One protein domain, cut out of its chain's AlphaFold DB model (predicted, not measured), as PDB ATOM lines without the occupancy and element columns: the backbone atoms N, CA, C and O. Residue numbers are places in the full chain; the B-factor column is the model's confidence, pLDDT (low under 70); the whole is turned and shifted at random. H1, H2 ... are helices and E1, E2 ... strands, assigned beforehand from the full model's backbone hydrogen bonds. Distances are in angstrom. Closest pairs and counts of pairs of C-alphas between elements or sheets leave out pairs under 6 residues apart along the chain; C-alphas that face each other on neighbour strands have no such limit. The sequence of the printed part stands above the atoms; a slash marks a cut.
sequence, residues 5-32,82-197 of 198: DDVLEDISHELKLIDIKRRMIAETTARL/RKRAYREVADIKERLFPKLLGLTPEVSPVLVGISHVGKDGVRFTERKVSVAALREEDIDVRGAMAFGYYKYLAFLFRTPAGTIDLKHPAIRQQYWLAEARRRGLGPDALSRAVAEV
ATOM      1  N   ASP A   5     197.222 161.798 141.619       85.25
ATOM      2  CA  ASP A   5     197.150 160.653 140.708       85.25
ATOM      3  C   ASP A   5     197.836 159.411 141.298       85.25
ATOM      4  O   ASP A   5     197.270 158.315 141.233       85.25
ATOM      5  N   ASP A   6     198.986 159.587 141.962       87.25
ATOM      6  CA  ASP A   6     199.678 158.503 142.676       87.25
ATOM      7  C   ASP A   6     198.805 157.936 143.808       87.25
ATOM      8  O   ASP A   6     198.741 156.725 144.019       87.25
ATOM      9  N   VAL A   7     198.103 158.807 144.543       88.19
ATOM     10  CA  VAL A   7     197.202 158.399 145.634       88.19
ATOM     11  C   VAL A   7     195.998 157.628 145.086       88.19
ATOM     12  O   VAL A   7     195.624 156.597 145.646       88.19
ATOM     13  N   LEU A   8     195.409 158.077 143.976       89.06
ATOM     14  CA  LEU A   8     194.292 157.391 143.318       89.06
ATOM     15  C   LEU A   8     194.702 156.022 142.769       89.06
ATOM     16  O   LEU A   8     193.928 155.063 142.865       89.06
ATOM     17  N   GLU A   9     195.902 155.912 142.196       90.56
ATOM     18  CA  GLU A   9     196.440 154.635 141.733       90.56
ATOM     19  C   GLU A   9     196.683 153.677 142.903       90.56
ATOM     20  O   GLU A   9     196.219 152.535 142.849       90.56
ATOM     21  N   ASP A  10     197.295 154.154 143.990       90.06
ATOM     22  CA  ASP A  10     197.504 153.374 145.212       90.06
ATOM     23  C   ASP A  10     196.176 152.871 145.805       90.06
ATOM     24  O   ASP A  10     196.067 151.705 146.191       90.06
ATOM     25  N   ILE A  11     195.151 153.727 145.878       91.06
ATOM     26  CA  ILE A  11     193.820 153.363 146.388       91.06
ATOM     27  C   ILE A  11     193.174 152.306 145.492       91.06
ATOM     28  O   ILE A  11     192.714 151.271 145.981       91.06
ATOM     29  N   SER A  12     193.176 152.528 144.175       91.88
ATOM     30  CA  SER A  12     192.645 151.564 143.210       91.88
ATOM     31  C   SER A  12     193.357 150.212 143.301       91.88
ATOM     32  O   SER A  12     192.713 149.160 143.239       91.88
ATOM     33  N   HIS A  13     194.675 150.220 143.507       92.25
ATOM     34  CA  HIS A  13     195.463 149.008 143.673       92.25
ATOM     35  C   HIS A  13     195.051 148.219 144.923       92.25
ATOM     36  O   HIS A  13     194.778 147.022 144.829       92.25
ATOM     37  N   GLU A  14     194.942 148.868 146.082       92.75
ATOM     38  CA  GLU A  14     194.534 148.202 147.329       92.75
ATOM     39  C   GLU A  14     193.092 147.666 147.232       92.75
ATOM     40  O   GLU A  14     192.818 146.526 147.613       92.75
ATOM     41  N   LEU A  15     192.172 148.421 146.623       91.38
ATOM     42  CA  LEU A  15     190.799 147.965 146.361       91.38
ATOM     43  C   LEU A  15     190.757 146.754 145.422       91.38
ATOM     44  O   LEU A  15     189.977 145.819 145.622       91.38
ATOM     45  N   LYS A  16     191.622 146.739 144.405       91.19
ATOM     46  CA  LYS A  16     191.793 145.593 143.511       91.19
ATOM     47  C   LYS A  16     192.309 144.374 144.275       91.19
ATOM     48  O   LYS A  16     191.811 143.273 144.037       91.19
ATOM     49  N   LEU A  17     193.264 144.547 145.190       91.50
ATOM     50  CA  LEU A  17     193.754 143.462 146.043       91.50
ATOM     51  C   LEU A  17     192.644 142.914 146.947       91.50
ATOM     52  O   LEU A  17     192.472 141.696 147.001       91.50
ATOM     53  N   ILE A  18     191.837 143.780 147.570       91.50
ATOM     54  CA  ILE A  18     190.654 143.370 148.344       91.50
ATOM     55  C   ILE A  18     189.720 142.511 147.485       91.50
ATOM     56  O   ILE A  18     189.332 141.418 147.898       91.50
ATOM     57  N   ASP A  19     189.405 142.949 146.264       91.00
ATOM     58  CA  ASP A  19     188.501 142.214 145.377       91.00
ATOM     59  C   ASP A  19     189.068 140.848 144.932       91.00
ATOM     60  O   ASP A  19     188.315 139.880 144.775       91.00
ATOM     61  N   ILE A  20     190.391 140.734 144.766       90.12
ATOM     62  CA  ILE A  20     191.066 139.449 144.518       90.12
ATOM     63  C   ILE A  20     190.915 138.529 145.730       90.12
ATOM     64  O   ILE A  20     190.511 137.374 145.572       90.12
ATOM     65  N   LYS A  21     191.221 139.016 146.940       92.38
ATOM     66  CA  LYS A  21     191.151 138.199 148.162       92.38
ATOM     67  C   LYS A  21     189.723 137.771 148.467       92.38
ATOM     68  O   LYS A  21     189.507 136.599 148.764       92.38
ATOM     69  N   ARG A  22     188.744 138.651 148.260       93.50
ATOM     70  CA  ARG A  22     187.312 138.331 148.331       93.50
ATOM     71  C   ARG A  22     186.940 137.152 147.438       93.50
ATOM     72  O   ARG A  22     186.327 136.189 147.901       93.50
ATOM     73  N   ARG A  23     187.338 137.195 146.161       89.88
ATOM     74  CA  ARG A  23     187.073 136.111 145.201       89.88
ATOM     75  C   ARG A  23     187.786 134.817 145.584       89.88
ATOM     76  O   ARG A  23     187.159 133.763 145.574       89.88
ATOM     77  N   MET A  24     189.044 134.904 146.009       89.19
ATOM     78  CA  MET A  24     189.813 133.757 146.498       89.19
ATOM     79  C   MET A  24     189.150 133.101 147.720       89.19
ATOM     80  O   MET A  24     189.030 131.877 147.774       89.19
ATOM     81  N   ILE A  25     188.685 133.894 148.689       90.44
ATOM     82  CA  ILE A  25     187.965 133.410 149.874       90.44
ATOM     83  C   ILE A  25     186.667 132.712 149.463       90.44
ATOM     84  O   ILE A  25     186.386 131.621 149.965       90.44
ATOM     85  N   ALA A  26     185.893 133.305 148.549       89.88
ATOM     86  CA  ALA A  26     184.647 132.724 148.054       89.88
ATOM     87  C   ALA A  26     184.883 131.388 147.328       89.88
ATOM     88  O   ALA A  26     184.246 130.390 147.660       89.88
ATOM     89  N   GLU A  27     185.840 131.341 146.400       88.12
ATOM     90  CA  GLU A  27     186.185 130.136 145.636       88.12
ATOM     91  C   GLU A  27     186.702 129.019 146.549       88.12
ATOM     92  O   GLU A  27     186.257 127.873 146.460       88.12
ATOM     93  N   THR A  28     187.582 129.357 147.491       86.00
ATOM     94  CA  THR A  28     188.120 128.390 148.457       86.00
ATOM     95  C   THR A  28     187.024 127.868 149.385       86.00
ATOM     96  O   THR A  28     186.964 126.674 149.668       86.00
ATOM     97  N   THR A  29     186.118 128.741 149.832       88.38
ATOM     98  CA  THR A  29     184.980 128.356 150.681       88.38
ATOM     99  C   THR A  29     184.008 127.440 149.945       88.38
ATOM    100  O   THR A  29     183.556 126.463 150.531       88.38
ATOM    101  N   ALA A  30     183.746 127.693 148.662       88.00
ATOM    102  CA  ALA A  30     182.900 126.833 147.839       88.00
ATOM    103  C   ALA A  30     183.546 125.465 147.540       88.00
ATOM    104  O   ALA A  30     182.847 124.459 147.443       88.00
ATOM    105  N   ARG A  31     184.879 125.407 147.410       85.31
ATOM    106  CA  ARG A  31     185.617 124.162 147.130       85.31
ATOM    107  C   ARG A  31     185.876 123.295 148.359       85.31
ATOM    108  O   ARG A  31     186.003 122.084 148.215       85.31
ATOM    109  N   LEU A  32     185.956 123.887 149.551       84.25
ATOM    110  CA  LEU A  32     186.283 123.184 150.798       84.25
ATOM    111  C   LEU A  32     185.447 121.911 151.042       84.25
ATOM    112  O   LEU A  32     186.060 120.875 151.298       84.25
ATOM    113  N   ARG A  82     192.843 130.281 152.856       89.50
ATOM    114  CA  ARG A  82     191.701 131.113 153.266       89.50
ATOM    115  C   ARG A  82     192.023 131.966 154.496       89.50
ATOM    116  O   ARG A  82     191.742 133.158 154.504       89.50
ATOM    117  N   LYS A  83     192.638 131.380 155.529       91.00
ATOM    118  CA  LYS A  83     193.039 132.105 156.749       91.00
ATOM    119  C   LYS A  83     194.093 133.176 156.458       91.00
ATOM    120  O   LYS A  83     194.071 134.238 157.071       91.00
ATOM    121  N   ARG A  84     195.027 132.909 155.541       91.75
ATOM    122  CA  ARG A  84     195.981 133.911 155.051       91.75
ATOM    123  C   ARG A  84     195.249 135.036 154.317       91.75
ATOM    124  O   ARG A  84     195.484 136.183 154.660       91.75
ATOM    125  N   ALA A  85     194.322 134.718 153.414       90.38
ATOM    126  CA  ALA A  85     193.554 135.729 152.691       90.38
ATOM    127  C   ALA A  85     192.748 136.645 153.630       90.38
ATOM    128  O   ALA A  85     192.720 137.846 153.404       90.38
ATOM    129  N   TYR A  86     192.160 136.116 154.712       93.44
ATOM    130  CA  TYR A  86     191.493 136.944 155.728       93.44
ATOM    131  C   TYR A  86     192.429 137.946 156.406       93.44
ATOM    132  O   TYR A  86     192.059 139.101 156.585       93.44
ATOM    133  N   ARG A  87     193.643 137.515 156.766       94.62
ATOM    134  CA  ARG A  87     194.648 138.413 157.351       94.62
ATOM    135  C   ARG A  87     195.091 139.473 156.353       94.62
ATOM    136  O   ARG A  87     195.074 140.646 156.674       94.62
ATOM    137  N   GLU A  88     195.366 139.067 155.118       93.81
ATOM    138  CA  GLU A  88     195.752 140.002 154.062       93.81
ATOM    139  C   GLU A  88     194.654 141.038 153.778       93.81
ATOM    140  O   GLU A  88     194.982 142.183 153.502       93.81
ATOM    141  N   VAL A  89     193.363 140.686 153.877       94.50
ATOM    142  CA  VAL A  89     192.268 141.672 153.791       94.50
ATOM    143  C   VAL A  89     192.365 142.700 154.919       94.50
ATOM    144  O   VAL A  89     192.233 143.888 154.641       94.50
ATOM    145  N   ALA A  90     192.607 142.271 156.160       92.94
ATOM    146  CA  ALA A  90     192.788 143.187 157.287       92.94
ATOM    147  C   ALA A  90     193.998 144.112 157.066       92.94
ATOM    148  O   ALA A  90     193.839 145.329 157.121       92.94
ATOM    149  N   ASP A  91     195.148 143.555 156.677       94.12
ATOM    150  CA  ASP A  91     196.362 144.328 156.384       94.12
ATOM    151  C   ASP A  91     196.131 145.346 155.250       94.12
ATOM    152  O   ASP A  91     196.643 146.465 155.278       94.12
ATOM    153  N   ILE A  92     195.363 144.971 154.217       94.31
ATOM    154  CA  ILE A  92     195.016 145.893 153.127       94.31
ATOM    155  C   ILE A  92     194.103 147.014 153.638       94.31
ATOM    156  O   ILE A  92     194.312 148.165 153.259       94.31
ATOM    157  N   LYS A  93     193.118 146.716 154.498       93.38
ATOM    158  CA  LYS A  93     192.254 147.746 155.099       93.38
ATOM    159  C   LYS A  93     193.093 148.763 155.876       93.38
ATOM    160  O   LYS A  93     192.971 149.955 155.607       93.38
ATOM    161  N   GLU A  94     194.004 148.303 156.729       92.31
ATOM    162  CA  GLU A  94     194.896 149.174 157.509       92.31
ATOM    163  C   GLU A  94     195.745 150.104 156.629       92.31
ATOM    164  O   GLU A  94     195.987 151.254 156.990       92.31
ATOM    165  N   ARG A  95     196.166 149.651 155.438       92.19
ATOM    166  CA  ARG A  95     196.881 150.500 154.467       92.19
ATOM    167  C   ARG A  95     195.967 151.404 153.643       92.19
ATOM    168  O   ARG A  95     196.414 152.456 153.191       92.19
ATOM    169  N   LEU A  96     194.729 150.985 153.388       91.12
ATOM    170  CA  LEU A  96     193.774 151.690 152.537       91.12
ATOM    171  C   LEU A  96     193.195 152.921 153.239       91.12
ATOM    172  O   LEU A  96     193.244 154.007 152.669       91.12
ATOM    173  N   PHE A  97     192.666 152.776 154.456       89.81
ATOM    174  CA  PHE A  97     191.926 153.853 155.132       89.81
ATOM    175  C   PHE A  97     192.736 155.139 155.351       89.81
ATOM    176  O   PHE A  97     192.217 156.213 155.039       89.81
ATOM    177  N   PRO A  98     194.021 155.087 155.751       88.31
ATOM    178  CA  PRO A  98     194.855 156.285 155.827       88.31
ATOM    179  C   PRO A  98     195.017 157.004 154.481       88.31
ATOM    180  O   PRO A  98     195.104 158.228 154.446       88.31
ATOM    181  N   LYS A  99     195.028 156.267 153.359       87.31
ATOM    182  CA  LYS A  99     195.122 156.855 152.012       87.31
ATOM    183  C   LYS A  99     193.837 157.588 151.629       87.31
ATOM    184  O   LYS A  99     193.913 158.606 150.948       87.31
ATOM    185  N   LEU A 100     192.678 157.111 152.091       84.50
ATOM    186  CA  LEU A 100     191.388 157.762 151.835       84.50
ATOM    187  C   LEU A 100     191.313 159.151 152.476       84.50
ATOM    188  O   LEU A 100     190.772 160.069 151.867       84.50
ATOM    189  N   LEU A 101     191.916 159.324 153.659       76.81
ATOM    190  CA  LEU A 101     192.021 160.624 154.338       76.81
ATOM    191  C   LEU A 101     192.870 161.639 153.557       76.81
ATOM    192  O   LEU A 101     192.733 162.840 153.764       76.81
ATOM    193  N   GLY A 102     193.752 161.164 152.674       72.06
ATOM    194  CA  GLY A 102     194.603 162.003 151.831       72.06
ATOM    195  C   GLY A 102     193.928 162.522 150.559       72.06
ATOM    196  O   GLY A 102     194.577 163.229 149.790       72.06
ATOM    197  N   LEU A 103     192.664 162.167 150.302       78.25
ATOM    198  CA  LEU A 103     191.929 162.643 149.130       78.25
ATOM    199  C   LEU A 103     191.403 164.063 149.349       78.25
ATOM    200  O   LEU A 103     190.776 164.365 150.364       78.25
ATOM    201  N   THR A 104     191.627 164.934 148.366       71.81
ATOM    202  CA  THR A 104     191.028 166.270 148.352       71.81
ATOM    203  C   THR A 104     189.555 166.192 147.927       71.81
ATOM    204  O   THR A 104     189.192 165.306 147.153       71.81
ATOM    205  N   PRO A 105     188.689 167.128 148.364       67.00
ATOM    206  CA  PRO A 105     187.268 167.137 147.986       67.00
ATOM    207  C   PRO A 105     187.010 167.255 146.472       67.00
ATOM    208  O   PRO A 105     185.945 166.876 145.990       67.00
ATOM    209  N   GLU A 106     187.976 167.793 145.723       70.56
ATOM    210  CA  GLU A 106     187.869 168.055 144.282       70.56
ATOM    211  C   GLU A 106     187.806 166.777 143.447       70.56
ATOM    212  O   GLU A 106     187.066 166.704 142.466       70.56
ATOM    213  N   VAL A 107     188.547 165.744 143.851       73.62
ATOM    214  CA  VAL A 107     188.422 164.421 143.256       73.62
ATOM    215  C   VAL A 107     187.455 163.670 144.151       73.62
ATOM    216  O   VAL A 107     187.806 163.279 145.256       73.62
ATOM    217  N   SER A 108     186.211 163.512 143.703       79.44
ATOM    218  CA  SER A 108     185.161 162.786 144.429       79.44
ATOM    219  C   SER A 108     185.024 161.352 143.892       79.44
ATOM    220  O   SER A 108     184.139 161.093 143.070       79.44
ATOM    221  N   PRO A 109     185.906 160.402 144.274       88.69
ATOM    222  CA  PRO A 109     185.826 159.039 143.794       88.69
ATOM    223  C   PRO A 109     184.653 158.280 144.413       88.69
ATOM    224  O   PRO A 109     184.278 158.463 145.573       88.69
ATOM    225  N   VAL A 110     184.107 157.367 143.620       91.06
ATOM    226  CA  VAL A 110     182.953 156.536 143.936       91.06
ATOM    227  C   VAL A 110     183.314 155.071 143.727       91.06
ATOM    228  O   VAL A 110     183.942 154.684 142.739       91.06
ATOM    229  N   LEU A 111     182.873 154.244 144.668       92.31
ATOM    230  CA  LEU A 111     182.884 152.796 144.584       92.31
ATOM    231  C   LEU A 111     181.506 152.279 144.212       92.31
ATOM    232  O   LEU A 111     180.488 152.688 144.774       92.31
ATOM    233  N   VAL A 112     181.488 151.332 143.284       92.88
ATOM    234  CA  VAL A 112     180.262 150.681 142.834       92.88
ATOM    235  C   VAL A 112     180.534 149.214 142.519       92.88
ATOM    236  O   VAL A 112     181.605 148.842 142.028       92.88
ATOM    237  N   GLY A 113     179.561 148.357 142.807       92.81
ATOM    238  CA  GLY A 113     179.587 146.971 142.370       92.81
ATOM    239  C   GLY A 113     179.166 146.850 140.906       92.81
ATOM    240  O   GLY A 113     178.274 147.545 140.435       92.81
ATOM    241  N   ILE A 114     179.769 145.921 140.176       93.75
ATOM    242  CA  ILE A 114     179.319 145.513 138.844       93.75
ATOM    243  C   ILE A 114     178.792 144.088 138.943       93.75
ATOM    244  O   ILE A 114     179.543 143.151 139.232       93.75
ATOM    245  N   SER A 115     177.496 143.917 138.696       92.12
ATOM    246  CA  SER A 115     176.818 142.618 138.743       92.12
ATOM    247  C   SER A 115     177.016 141.825 137.450       92.12
ATOM    248  O   SER A 115     177.173 140.605 137.496       92.12
ATOM    249  N   HIS A 116     177.082 142.505 136.301       91.25
ATOM    250  CA  HIS A 116     177.216 141.864 134.994       91.25
ATOM    251  C   HIS A 116     178.065 142.688 134.017       91.25
ATOM    252  O   HIS A 116     177.966 143.911 133.964       91.25
ATOM    253  N   VAL A 117     178.867 141.988 133.211       92.19
ATOM    254  CA  VAL A 117     179.605 142.536 132.066       92.19
ATOM    255  C   VAL A 117     179.344 141.613 130.879       92.19
ATOM    256  O   VAL A 117     179.760 140.451 130.906       92.19
ATOM    257  N   GLY A 118     178.655 142.117 129.858       87.44
ATOM    258  CA  GLY A 118     178.311 141.362 128.653       87.44
ATOM    259  C   GLY A 118     178.423 142.205 127.389       87.44
ATOM    260  O   GLY A 118     178.864 143.349 127.439       87.44
ATOM    261  N   LYS A 119     178.026 141.631 126.251       82.88
ATOM    262  CA  LYS A 119     178.044 142.336 124.958       82.88
ATOM    263  C   LYS A 119     177.103 143.544 124.948       82.88
ATOM    264  O   LYS A 119     177.426 144.557 124.345       82.88
ATOM    265  N   ASP A 120     175.999 143.436 125.683       82.50
ATOM    266  CA  ASP A 120     174.945 144.453 125.738       82.50
ATOM    267  C   ASP A 120     175.257 145.592 126.723       82.50
ATOM    268  O   ASP A 120     174.494 146.548 126.821       82.50
ATOM    269  N   GLY A 121     176.366 145.503 127.472       88.00
ATOM    270  CA  GLY A 121     176.803 146.558 128.384       88.00
ATOM    271  C   GLY A 121     177.293 146.072 129.746       88.00
ATOM    272  O   GLY A 121     177.539 144.884 129.992       88.00
ATOM    273  N   VAL A 122     177.439 147.044 130.646       92.31
ATOM    274  CA  VAL A 122     177.853 146.860 132.041       92.31
ATOM    275  C   VAL A 122     176.662 147.173 132.939       92.31
ATOM    276  O   VAL A 122     176.034 148.216 132.787       92.31
ATOM    277  N   ARG A 123     176.350 146.277 133.879       91.94
ATOM    278  CA  ARG A 123     175.291 146.487 134.871       91.94
ATOM    279  C   ARG A 123     175.906 146.770 136.233       91.94
ATOM    280  O   ARG A 123     176.576 145.909 136.809       91.94
ATOM    281  N   PHE A 124     175.636 147.961 136.745       92.31
ATOM    282  CA  PHE A 124     176.071 148.408 138.061       92.31
ATOM    283  C   PHE A 124     175.061 148.008 139.141       92.31
ATOM    284  O   PHE A 124     173.896 147.733 138.850       92.31
ATOM    285  N   THR A 125     175.517 147.923 140.386       91.81
ATOM    286  CA  THR A 125     174.646 147.826 141.558       91.81
ATOM    287  C   THR A 125     173.958 149.164 141.801       91.81
ATOM    288  O   THR A 125     174.519 150.215 141.499       91.81
ATOM    289  N   GLU A 126     172.764 149.136 142.390       87.06
ATOM    290  CA  GLU A 126     172.025 150.361 142.730       87.06
ATOM    291  C   GLU A 126     172.780 151.203 143.764       87.06
ATOM    292  O   GLU A 126     172.889 152.422 143.639       87.06
ATOM    293  N   ARG A 127     173.355 150.537 144.772       87.56
ATOM    294  CA  ARG A 127     174.141 151.208 145.802       87.56
ATOM    295  C   ARG A 127     175.514 151.592 145.258       87.56
ATOM    296  O   ARG A 127     176.244 150.755 144.720       87.56
ATOM    297  N   LYS A 128     175.862 152.853 145.489       88.25
ATOM    298  CA  LYS A 128     177.168 153.465 145.251       88.25
ATOM    299  C   LYS A 128     177.648 154.040 146.580       88.25
ATOM    300  O   LYS A 128     176.828 154.499 147.374       88.25
ATOM    301  N   VAL A 129     178.946 154.002 146.840       88.56
ATOM    302  CA  VAL A 129     179.532 154.589 148.052       88.56
ATOM    303  C   VAL A 129     180.600 155.580 147.636       88.56
ATOM    304  O   VAL A 129     181.523 155.235 146.902       88.56
ATOM    305  N   SER A 130     180.462 156.822 148.098       87.06
ATOM    306  CA  SER A 130     181.546 157.794 147.996       87.06
ATOM    307  C   SER A 130     182.721 157.300 148.825       87.06
ATOM    308  O   SER A 130     182.552 156.894 149.973       87.06
ATOM    309  N   VAL A 131     183.916 157.349 148.255       86.19
ATOM    310  CA  VAL A 131     185.139 156.893 148.923       86.19
ATOM    311  C   VAL A 131     185.454 157.748 150.148       86.19
ATOM    312  O   VAL A 131     185.943 157.218 151.139       86.19
ATOM    313  N   ALA A 132     185.096 159.033 150.124       80.31
ATOM    314  CA  ALA A 132     185.220 159.919 151.282       80.31
ATOM    315  C   ALA A 132     184.288 159.522 152.443       80.31
ATOM    316  O   ALA A 132     184.557 159.851 153.595       80.31
ATOM    317  N   ALA A 133     183.192 158.820 152.147       83.62
ATOM    318  CA  ALA A 133     182.240 158.332 153.141       83.62
ATOM    319  C   ALA A 133     182.493 156.872 153.549       83.62
ATOM    320  O   ALA A 133     181.758 156.350 154.386       83.62
ATOM    321  N   LEU A 134     183.490 156.211 152.955       86.50
ATOM    322  CA  LEU A 134     183.785 154.811 153.217       86.50
ATOM    323  C   LEU A 134     184.365 154.652 154.623       86.50
ATOM    324  O   LEU A 134     185.340 155.312 154.986       86.50
ATOM    325  N   ARG A 135     183.797 153.732 155.396       85.94
ATOM    326  CA  ARG A 135     184.255 153.370 156.738       85.94
ATOM    327  C   ARG A 135     184.797 151.951 156.761       85.94
ATOM    328  O   ARG A 135     184.465 151.124 155.915       85.94
ATOM    329  N   GLU A 136     185.607 151.639 157.769       85.94
ATOM    330  CA  GLU A 136     186.155 150.288 157.942       85.94
ATOM    331  C   GLU A 136     185.075 149.210 158.044       85.94
ATOM    332  O   GLU A 136     185.284 148.091 157.574       85.94
ATOM    333  N   GLU A 137     183.926 149.552 158.619       85.88
ATOM    334  CA  GLU A 137     182.751 148.687 158.755       85.88
ATOM    335  C   GLU A 137     182.051 148.373 157.422       85.88
ATOM    336  O   GLU A 137     181.385 147.344 157.317       85.88
ATOM    337  N   ASP A 138     182.250 149.191 156.381       86.75
ATOM    338  CA  ASP A 138     181.653 148.967 155.057       86.75
ATOM    339  C   ASP A 138     182.335 147.831 154.276       86.75
ATOM    340  O   ASP A 138     181.766 147.316 153.307       86.75
ATOM    341  N   ILE A 139     183.547 147.440 154.694       89.69
ATOM    342  CA  ILE A 139     184.310 146.316 154.141       89.69
ATOM    343  C   ILE A 139     184.323 145.184 155.164       89.69
ATOM    344  O   ILE A 139     185.019 145.256 156.183       89.69
ATOM    345  N   ASP A 140     183.598 144.106 154.874       91.94
ATOM    346  CA  ASP A 140     183.533 142.961 155.774       91.94
ATOM    347  C   ASP A 140     184.879 142.214 155.879       91.94
ATOM    348  O   ASP A 140     185.843 142.459 155.146       91.94
ATOM    349  N   VAL A 141     184.947 141.240 156.788       90.38
ATOM    350  CA  VAL A 141     186.153 140.421 157.009       90.38
ATOM    351  C   VAL A 141     186.592 139.622 155.776       90.38
ATOM    352  O   VAL A 141     187.723 139.152 155.717       90.38
ATOM    353  N   ARG A 142     185.707 139.435 154.791       91.19
ATOM    354  CA  ARG A 142     185.971 138.734 153.529       91.19
ATOM    355  C   ARG A 142     186.390 139.707 152.426       91.19
ATOM    356  O   ARG A 142     186.667 139.252 151.319       91.19
ATOM    357  N   GLY A 143     186.421 141.013 152.691       87.75
ATOM    358  CA  GLY A 143     186.685 142.042 151.691       87.75
ATOM    359  C   GLY A 143     185.471 142.368 150.817       87.75
ATOM    360  O   GLY A 143     185.630 142.926 149.731       87.75
ATOM    361  N   ALA A 144     184.265 141.973 151.225       89.75
ATOM    362  CA  ALA A 144     183.035 142.302 150.526       89.75
ATOM    363  C   ALA A 144     182.487 143.652 150.995       89.75
ATOM    364  O   ALA A 144     182.403 143.937 152.187       89.75
ATOM    365  N   MET A 145     182.087 144.461 150.018       88.94
ATOM    366  CA  MET A 145     181.390 145.722 150.230       88.94
ATOM    367  C   MET A 145     179.885 145.482 150.366       88.94
ATOM    368  O   MET A 145     179.334 144.583 149.722       88.94
ATOM    369  N   ALA A 146     179.191 146.341 151.109       83.00
ATOM    370  CA  ALA A 146     177.743 146.265 151.313       83.00
ATOM    371  C   ALA A 146     176.891 146.713 150.091       83.00
ATOM    372  O   ALA A 146     175.854 147.356 150.257       83.00
ATOM    373  N   PHE A 147     177.303 146.374 148.862       80.69
ATOM    374  CA  PHE A 147     176.606 146.689 147.598       80.69
ATOM    375  C   PHE A 147     175.578 145.630 147.161       80.69
ATOM    376  O   PHE A 147     175.010 145.732 146.075       80.69
ATOM    377  N   GLY A 148     175.369 144.585 147.964       80.06
ATOM    378  CA  GLY A 148     174.708 143.359 147.510       80.06
ATOM    379  C   GLY A 148     175.659 142.480 146.687       80.06
ATOM    380  O   GLY A 148     176.879 142.573 146.820       80.06
ATOM    381  N   TYR A 149     175.124 141.591 145.846       84.56
ATOM    382  CA  TYR A 149     175.961 140.734 145.002       84.56
ATOM    383  C   TYR A 149     176.607 141.534 143.861       84.56
ATOM    384  O   TYR A 149     175.919 142.125 143.030       84.56
ATOM    385  N   TYR A 150     177.937 141.482 143.774       91.50
ATOM    386  CA  TYR A 150     178.697 142.041 142.659       91.50
ATOM    387  C   TYR A 150     179.842 141.118 142.238       91.50
ATOM    388  O   TYR A 150     180.563 140.552 143.068       91.50
ATOM    389  N   LYS A 151     180.044 141.000 140.925       90.25
ATOM    390  CA  LYS A 151     181.109 140.197 140.319       90.25
ATOM    391  C   LYS A 151     182.445 140.937 140.310       90.25
ATOM    392  O   LYS A 151     183.471 140.320 140.584       90.25
ATOM    393  N   TYR A 152     182.423 142.240 140.044       91.56
ATOM    394  CA  TYR A 152     183.614 143.091 140.041       91.56
ATOM    395  C   TYR A 152     183.382 144.357 140.852       91.56
ATOM    396  O   TYR A 152     182.268 144.876 140.874       91.56
ATOM    397  N   LEU A 153     184.432 144.851 141.497       92.12
ATOM    398  CA  LEU A 153     184.442 146.176 142.106       92.12
ATOM    399  C   LEU A 153     184.933 147.201 141.076       92.12
ATOM    400  O   LEU A 153     185.921 146.940 140.383       92.12
ATOM    401  N   ALA A 154     184.259 148.344 140.987       92.75
ATOM    402  CA  ALA A 154     184.702 149.477 140.189       92.75
ATOM    403  C   ALA A 154     184.980 150.689 141.079       92.75
ATOM    404  O   ALA A 154     184.172 151.042 141.937       92.75
ATOM    405  N   PHE A 155     186.130 151.311 140.840       92.75
ATOM    406  CA  PHE A 155     186.550 152.576 141.429       92.75
ATOM    407  C   PHE A 155     186.564 153.628 140.325       92.75
ATOM    408  O   PHE A 155     187.287 153.501 139.339       92.75
ATOM    409  N   LEU A 156     185.712 154.632 140.442       91.69
ATOM    410  CA  LEU A 156     185.473 155.600 139.382       91.69
ATOM    411  C   LEU A 156     185.603 157.002 139.953       91.69
ATOM    412  O   LEU A 156     185.248 157.234 141.101       91.69
ATOM    413  N   PHE A 157     186.089 157.941 139.156       89.38
ATOM    414  CA  PHE A 157     186.150 159.344 139.543       89.38
ATOM    415  C   PHE A 157     186.108 160.229 138.309       89.38
ATOM    416  O   PHE A 157     186.451 159.804 137.201       89.38
ATOM    417  N   ARG A 158     185.674 161.468 138.520       85.19
ATOM    418  CA  ARG A 158     185.770 162.534 137.527       85.19
ATOM    419  C   ARG A 158     187.118 163.229 137.688       85.19
ATOM    420  O   ARG A 158     187.592 163.436 138.802       85.19
ATOM    421  N   THR A 159     187.735 163.564 136.564       75.69
ATOM    422  CA  THR A 159     188.888 164.468 136.513       75.69
ATOM    423  C   THR A 159     188.452 165.893 136.889       75.69
ATOM    424  O   THR A 159     187.252 166.180 136.850       75.69
ATOM    425  N   PRO A 160     189.383 166.825 137.170       71.56
ATOM    426  CA  PRO A 160     189.045 168.238 137.386       71.56
ATOM    427  C   PRO A 160     188.252 168.875 136.229       71.56
ATOM    428  O   PRO A 160     187.476 169.799 136.440       71.56
ATOM    429  N   ALA A 161     188.381 168.343 135.008       70.94
ATOM    430  CA  ALA A 161     187.596 168.747 133.838       70.94
ATOM    431  C   ALA A 161     186.151 168.194 133.831       70.94
ATOM    432  O   ALA A 161     185.441 168.317 132.835       70.94
ATOM    433  N   GLY A 162     185.719 167.519 134.899       74.50
ATOM    434  CA  GLY A 162     184.377 166.956 135.055       74.50
ATOM    435  C   GLY A 162     184.110 165.682 134.246       74.50
ATOM    436  O   GLY A 162     183.009 165.135 134.324       74.50
ATOM    437  N   THR A 163     185.091 165.176 133.495       80.94
ATOM    438  CA  THR A 163     184.956 163.980 132.645       80.94
ATOM    439  C   THR A 163     185.614 162.758 133.277       80.94
ATOM    440  O   THR A 163     186.552 162.878 134.068       80.94
ATOM    441  N   ILE A 164     185.123 161.567 132.932       85.69
ATOM    442  CA  ILE A 164     185.687 160.299 133.404       85.69
ATOM    443  C   ILE A 164     186.723 159.820 132.391       85.69
ATOM    444  O   ILE A 164     186.375 159.471 131.261       85.69
ATOM    445  N   ASP A 165     187.988 159.766 132.803       86.44
ATOM    446  CA  ASP A 165     189.058 159.245 131.958       86.44
ATOM    447  C   ASP A 165     189.300 157.749 132.208       86.44
ATOM    448  O   ASP A 165     190.030 157.341 133.112       86.44
ATOM    449  N   LEU A 166     188.734 156.902 131.343       88.44
ATOM    450  CA  LEU A 166     188.949 155.449 131.378       88.44
ATOM    451  C   LEU A 166     190.400 155.027 131.064       88.44
ATOM    452  O   LEU A 166     190.739 153.844 131.205       88.44
ATOM    453  N   LYS A 167     191.251 155.944 130.587       88.75
ATOM    454  CA  LYS A 167     192.677 155.688 130.337       88.75
ATOM    455  C   LYS A 167     193.537 155.937 131.571       88.75
ATOM    456  O   LYS A 167     194.648 155.400 131.603       88.75
ATOM    457  N   HIS A 168     193.024 156.649 132.576       89.19
ATOM    458  CA  HIS A 168     193.742 156.920 133.815       89.19
ATOM    459  C   HIS A 168     194.251 155.609 134.445       89.19
ATOM    460  O   HIS A 168     193.469 154.656 134.540       89.19
ATOM    461  N   PRO A 169     195.517 155.514 134.903       88.56
ATOM    462  CA  PRO A 169     196.094 154.284 135.461       88.56
ATOM    463  C   PRO A 169     195.221 153.613 136.531       88.56
ATOM    464  O   PRO A 169     194.918 152.421 136.417       88.56
ATOM    465  N   ALA A 170     194.712 154.403 137.483       88.56
ATOM    466  CA  ALA A 170     193.778 153.958 138.519       88.56
ATOM    467  C   ALA A 170     192.482 153.302 137.984       88.56
ATOM    468  O   ALA A 170     191.923 152.434 138.650       88.56
ATOM    469  N   ILE A 171     191.991 153.656 136.791       90.38
ATOM    470  CA  ILE A 171     190.781 153.053 136.194       90.38
ATOM    471  C   ILE A 171     191.151 151.936 135.217       90.38
ATOM    472  O   ILE A 171     190.599 150.834 135.264       90.38
ATOM    473  N   ARG A 172     192.143 152.188 134.362       90.44
ATOM    474  CA  ARG A 172     192.566 151.301 133.276       90.44
ATOM    475  C   ARG A 172     192.965 149.904 133.758       90.44
ATOM    476  O   ARG A 172     192.773 148.936 133.025       90.44
ATOM    477  N   GLN A 173     193.537 149.802 134.957       87.62
ATOM    478  CA  GLN A 173     194.048 148.546 135.517       87.62
ATOM    479  C   GLN A 173     192.985 147.688 136.233       87.62
ATOM    480  O   GLN A 173     193.314 146.612 136.755       87.62
ATOM    481  N   GLN A 174     191.725 148.132 136.276       90.62
ATOM    482  CA  GLN A 174     190.649 147.414 136.953       90.62
ATOM    483  C   GLN A 174     190.145 146.219 136.137       90.62
ATOM    484  O   GLN A 174     190.020 146.263 134.911       90.62
ATOM    485  N   TYR A 175     189.813 145.130 136.835       89.62
ATOM    486  CA  TYR A 175     189.432 143.863 136.201       89.62
ATOM    487  C   TYR A 175     188.178 143.959 135.335       89.62
ATOM    488  O   TYR A 175     188.113 143.315 134.290       89.62
ATOM    489  N   TRP A 176     187.185 144.743 135.755       91.31
ATOM    490  CA  TRP A 176     185.929 144.864 135.018       91.31
ATOM    491  C   TRP A 176     186.132 145.516 133.647       91.31
ATOM    492  O   TRP A 176     185.485 145.112 132.689       91.31
ATOM    493  N   LEU A 177     187.062 146.471 133.534       92.19
ATOM    494  CA  LEU A 177     187.337 147.166 132.281       92.19
ATOM    495  C   LEU A 177     188.057 146.243 131.293       92.19
ATOM    496  O   LEU A 177     187.733 146.223 130.106       92.19
ATOM    497  N   ALA A 178     188.994 145.429 131.790       91.25
ATOM    498  CA  ALA A 178     189.626 144.378 130.999       91.25
ATOM    499  C   ALA A 178     188.598 143.332 130.529       91.25
ATOM    500  O   ALA A 178     188.598 142.959 129.355       91.25
ATOM    501  N   GLU A 179     187.683 142.906 131.408       91.81
ATOM    502  CA  GLU A 179     186.588 142.003 131.039       91.81
ATOM    503  C   GLU A 179     185.681 142.629 129.978       91.81
ATOM    504  O   GLU A 179     185.353 141.976 128.993       91.81
ATOM    505  N   ALA A 180     185.299 143.891 130.149       91.88
ATOM    506  CA  ALA A 180     184.395 144.578 129.241       91.88
ATOM    507  C   ALA A 180     184.995 144.703 127.833       91.88
ATOM    508  O   ALA A 180     184.339 144.366 126.847       91.88
ATOM    509  N   ARG A 181     186.281 145.062 127.743       91.31
ATOM    510  CA  ARG A 181     187.032 145.070 126.478       91.31
ATOM    511  C   ARG A 181     187.119 143.678 125.859       91.31
ATOM    512  O   ARG A 181     186.873 143.527 124.669       91.31
ATOM    513  N   ARG A 182     187.391 142.644 126.665       92.12
ATOM    514  CA  ARG A 182     187.409 141.243 126.208       92.12
ATOM    515  C   ARG A 182     186.054 140.793 125.653       92.12
ATOM    516  O   ARG A 182     186.009 139.952 124.762       92.12
ATOM    517  N   ARG A 183     184.950 141.347 126.161       90.94
ATOM    518  CA  ARG A 183     183.585 141.099 125.669       90.94
ATOM    519  C   ARG A 183     183.219 141.916 124.425       90.94
ATOM    520  O   ARG A 183     182.131 141.709 123.897       90.94
ATOM    521  N   GLY A 184     184.112 142.782 123.945       89.81
ATOM    522  CA  GLY A 184     183.918 143.590 122.741       89.81
ATOM    523  C   GLY A 184     183.237 144.938 122.979       89.81
ATOM    524  O   GLY A 184     182.823 145.573 122.014       89.81
ATOM    525  N   LEU A 185     183.111 145.397 124.231       90.69
ATOM    526  CA  LEU A 185     182.568 146.728 124.508       90.69
ATOM    527  C   LEU A 185     183.561 147.811 124.070       90.69
ATOM    528  O   LEU A 185     184.689 147.878 124.567       90.69
ATOM    529  N   GLY A 186     183.119 148.657 123.139       87.81
ATOM    530  CA  GLY A 186     183.896 149.785 122.637       87.81
ATOM    531  C   GLY A 186     184.037 150.922 123.662       87.81
ATOM    532  O   GLY A 186     183.245 151.006 124.606       87.81
ATOM    533  N   PRO A 187     185.013 151.831 123.473       86.75
ATOM    534  CA  PRO A 187     185.257 152.952 124.382       86.75
ATOM    535  C   PRO A 187     184.018 153.821 124.625       86.75
ATOM    536  O   PRO A 187     183.717 154.127 125.773       86.75
ATOM    537  N   ASP A 188     183.250 154.142 123.581       86.81
ATOM    538  CA  ASP A 188     182.088 155.038 123.690       86.81
ATOM    539  C   ASP A 188     180.920 154.419 124.465       86.81
ATOM    540  O   ASP A 188     180.176 155.113 125.160       86.81
ATOM    541  N   ALA A 189     180.741 153.099 124.363       87.00
ATOM    542  CA  ALA A 189     179.742 152.380 125.149       87.00
ATOM    543  C   ALA A 189     180.127 152.363 126.635       87.00
ATOM    544  O   ALA A 189     179.276 152.573 127.497       87.00
ATOM    545  N   LEU A 190     181.416 152.170 126.931       89.25
ATOM    546  CA  LEU A 190     181.935 152.188 128.298       89.25
ATOM    547  C   LEU A 190     181.851 153.582 128.914       89.25
ATOM    548  O   LEU A 190     181.374 153.712 130.035       89.25
ATOM    549  N   SER A 191     182.258 154.620 128.185       87.56
ATOM    550  CA  SER A 191     182.181 156.000 128.669       87.56
ATOM    551  C   SER A 191     180.744 156.399 129.000       87.56
ATOM    552  O   SER A 191     180.514 156.978 130.058       87.56
ATOM    553  N   ARG A 192     179.764 156.027 128.160       85.69
ATOM    554  CA  ARG A 192     178.337 156.259 128.442       85.69
ATOM    555  C   ARG A 192     177.859 155.506 129.681       85.69
ATOM    556  O   ARG A 192     177.301 156.124 130.578       85.69
ATOM    557  N   ALA A 193     178.148 154.207 129.766       86.69
ATOM    558  CA  ALA A 193     177.729 153.381 130.897       86.69
ATOM    559  C   ALA A 193     178.281 153.894 132.238       86.69
ATOM    560  O   ALA A 193     177.618 153.799 133.262       86.69
ATOM    561  N   VAL A 194     179.500 154.434 132.240       88.62
ATOM    562  CA  VAL A 194     180.155 154.942 133.451       88.62
ATOM    563  C   VAL A 194     179.703 156.373 133.781       88.62
ATOM    564  O   VAL A 194     179.617 156.725 134.957       88.62
ATOM    565  N   ALA A 195     179.358 157.188 132.779       84.19
ATOM    566  CA  ALA A 195     178.842 158.545 132.977       84.19
ATOM    567  C   ALA A 195     177.469 158.588 133.670       84.19
ATOM    568  O   ALA A 195     177.156 159.574 134.323       84.19
ATOM    569  N   GLU A 196     176.664 157.527 133.567       77.94
ATOM    570  CA  GLU A 196     175.397 157.383 134.307       77.94
ATOM    571  C   GLU A 196     175.613 157.034 135.796       77.94
ATOM    572  O   GLU A 196     174.687 157.044 136.614       77.94
ATOM    573  N   VAL A 197     176.847 156.682 136.172       81.50
ATOM    574  CA  VAL A 197     177.174 156.165 137.502       81.50
ATOM    575  C   VAL A 197     177.760 157.236 138.418       81.50
ATOM    576  O   VAL A 197     177.392 157.256 139.595       81.50
TER     577      VAL A 197
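This is residues 5 to 32 and 82 to 197 of the 198 residues of an uncharacterized protein of Hyphomonas polymorpha PS728 (UniProt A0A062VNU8). A strongly twisted sheet of three strands has the long helix H1 packed over its edge strand E3, with H2 side by side with H1 on the far side from the sheet's other strands. The E1-E2 hairpin bends sharply, and the short helices H4 and H5 pack near its turn, while the 21-residue link from E2 to E3 loops out toward H1 and H2. The printed part has 144 residues with five named helices and three named strands, in the order H1 H2 E1 E2 E3 H3 H4 H5. The sheet's order is E2 E1 E3, antiparallel throughout, and the class is mixed, helices and strands. The whole is compact, with a radius of gyration of the C-alphas of 14.9 A and spans of 41 by 36 by 24 A.

H1, residues 5 to 32, begins at C-alpha 5 (197.150, 160.653, 140.708) and is 40.3 A long. H2, residues 82 to 100, is 26.7 A long. E1, residues 110 to 118, is 22.0 A long, and E2, residues 121 to 130, is 23.1 A long. E3 is residues 152 to 156, with C-alpha 152 at (183.614, 143.091, 140.041). H3 is residues 169 to 172, H4 residues 175 to 182, and H5 residues 187 to 195, ending at C-alpha 195 (178.842, 158.545, 132.977).

In the hairpin E1 and E2, N 111 and O 129 are within hydrogen-bond range at 2.8 A. E1 bends by 68 degrees at residue 115, and E2 by 76 degrees at residue 127. Between E1 and E3, N 112 and O 154 are 3.0 A apart, also within range. H1 is over E3, with a height over the sheet of 8.7 A; its closest C-alphas to E3 are those of Ser 12 and Phe 155, 6.4 A. H1 and H2 touch at a shallow tilt of 20 degrees, opposite ways, closest at the C-alphas of Ile 25 and Arg 82, 5.5 A. H3 touches H1 residues 5 to 13 alone, with the C-alphas of Glu 9 and Ala 170 closest at 4.2 A, and only grazes the sheet. H4 is on the sheet; its closest C-alphas to E1 are those of Val 117 and Ala 180, 5.9 A. H5, over none of the strands, is on the opposite face from H1. Every O i to N i+4 pair is within hydrogen-bond range in H1, H4 and H5, and 13 of 15 in H2; H3 is too short for such a pair.

The C-alphas farthest apart are those of Leu 32 and Ala 161, 48.6 A. Residues 33 to 81 are not printed, and C-alphas 32 and 82 are 9.9 A apart across this cut. The links E2 to E3 and E3 to H3 are long. The mean pLDDT of the printed part is 87.9; residue 105 is under 70.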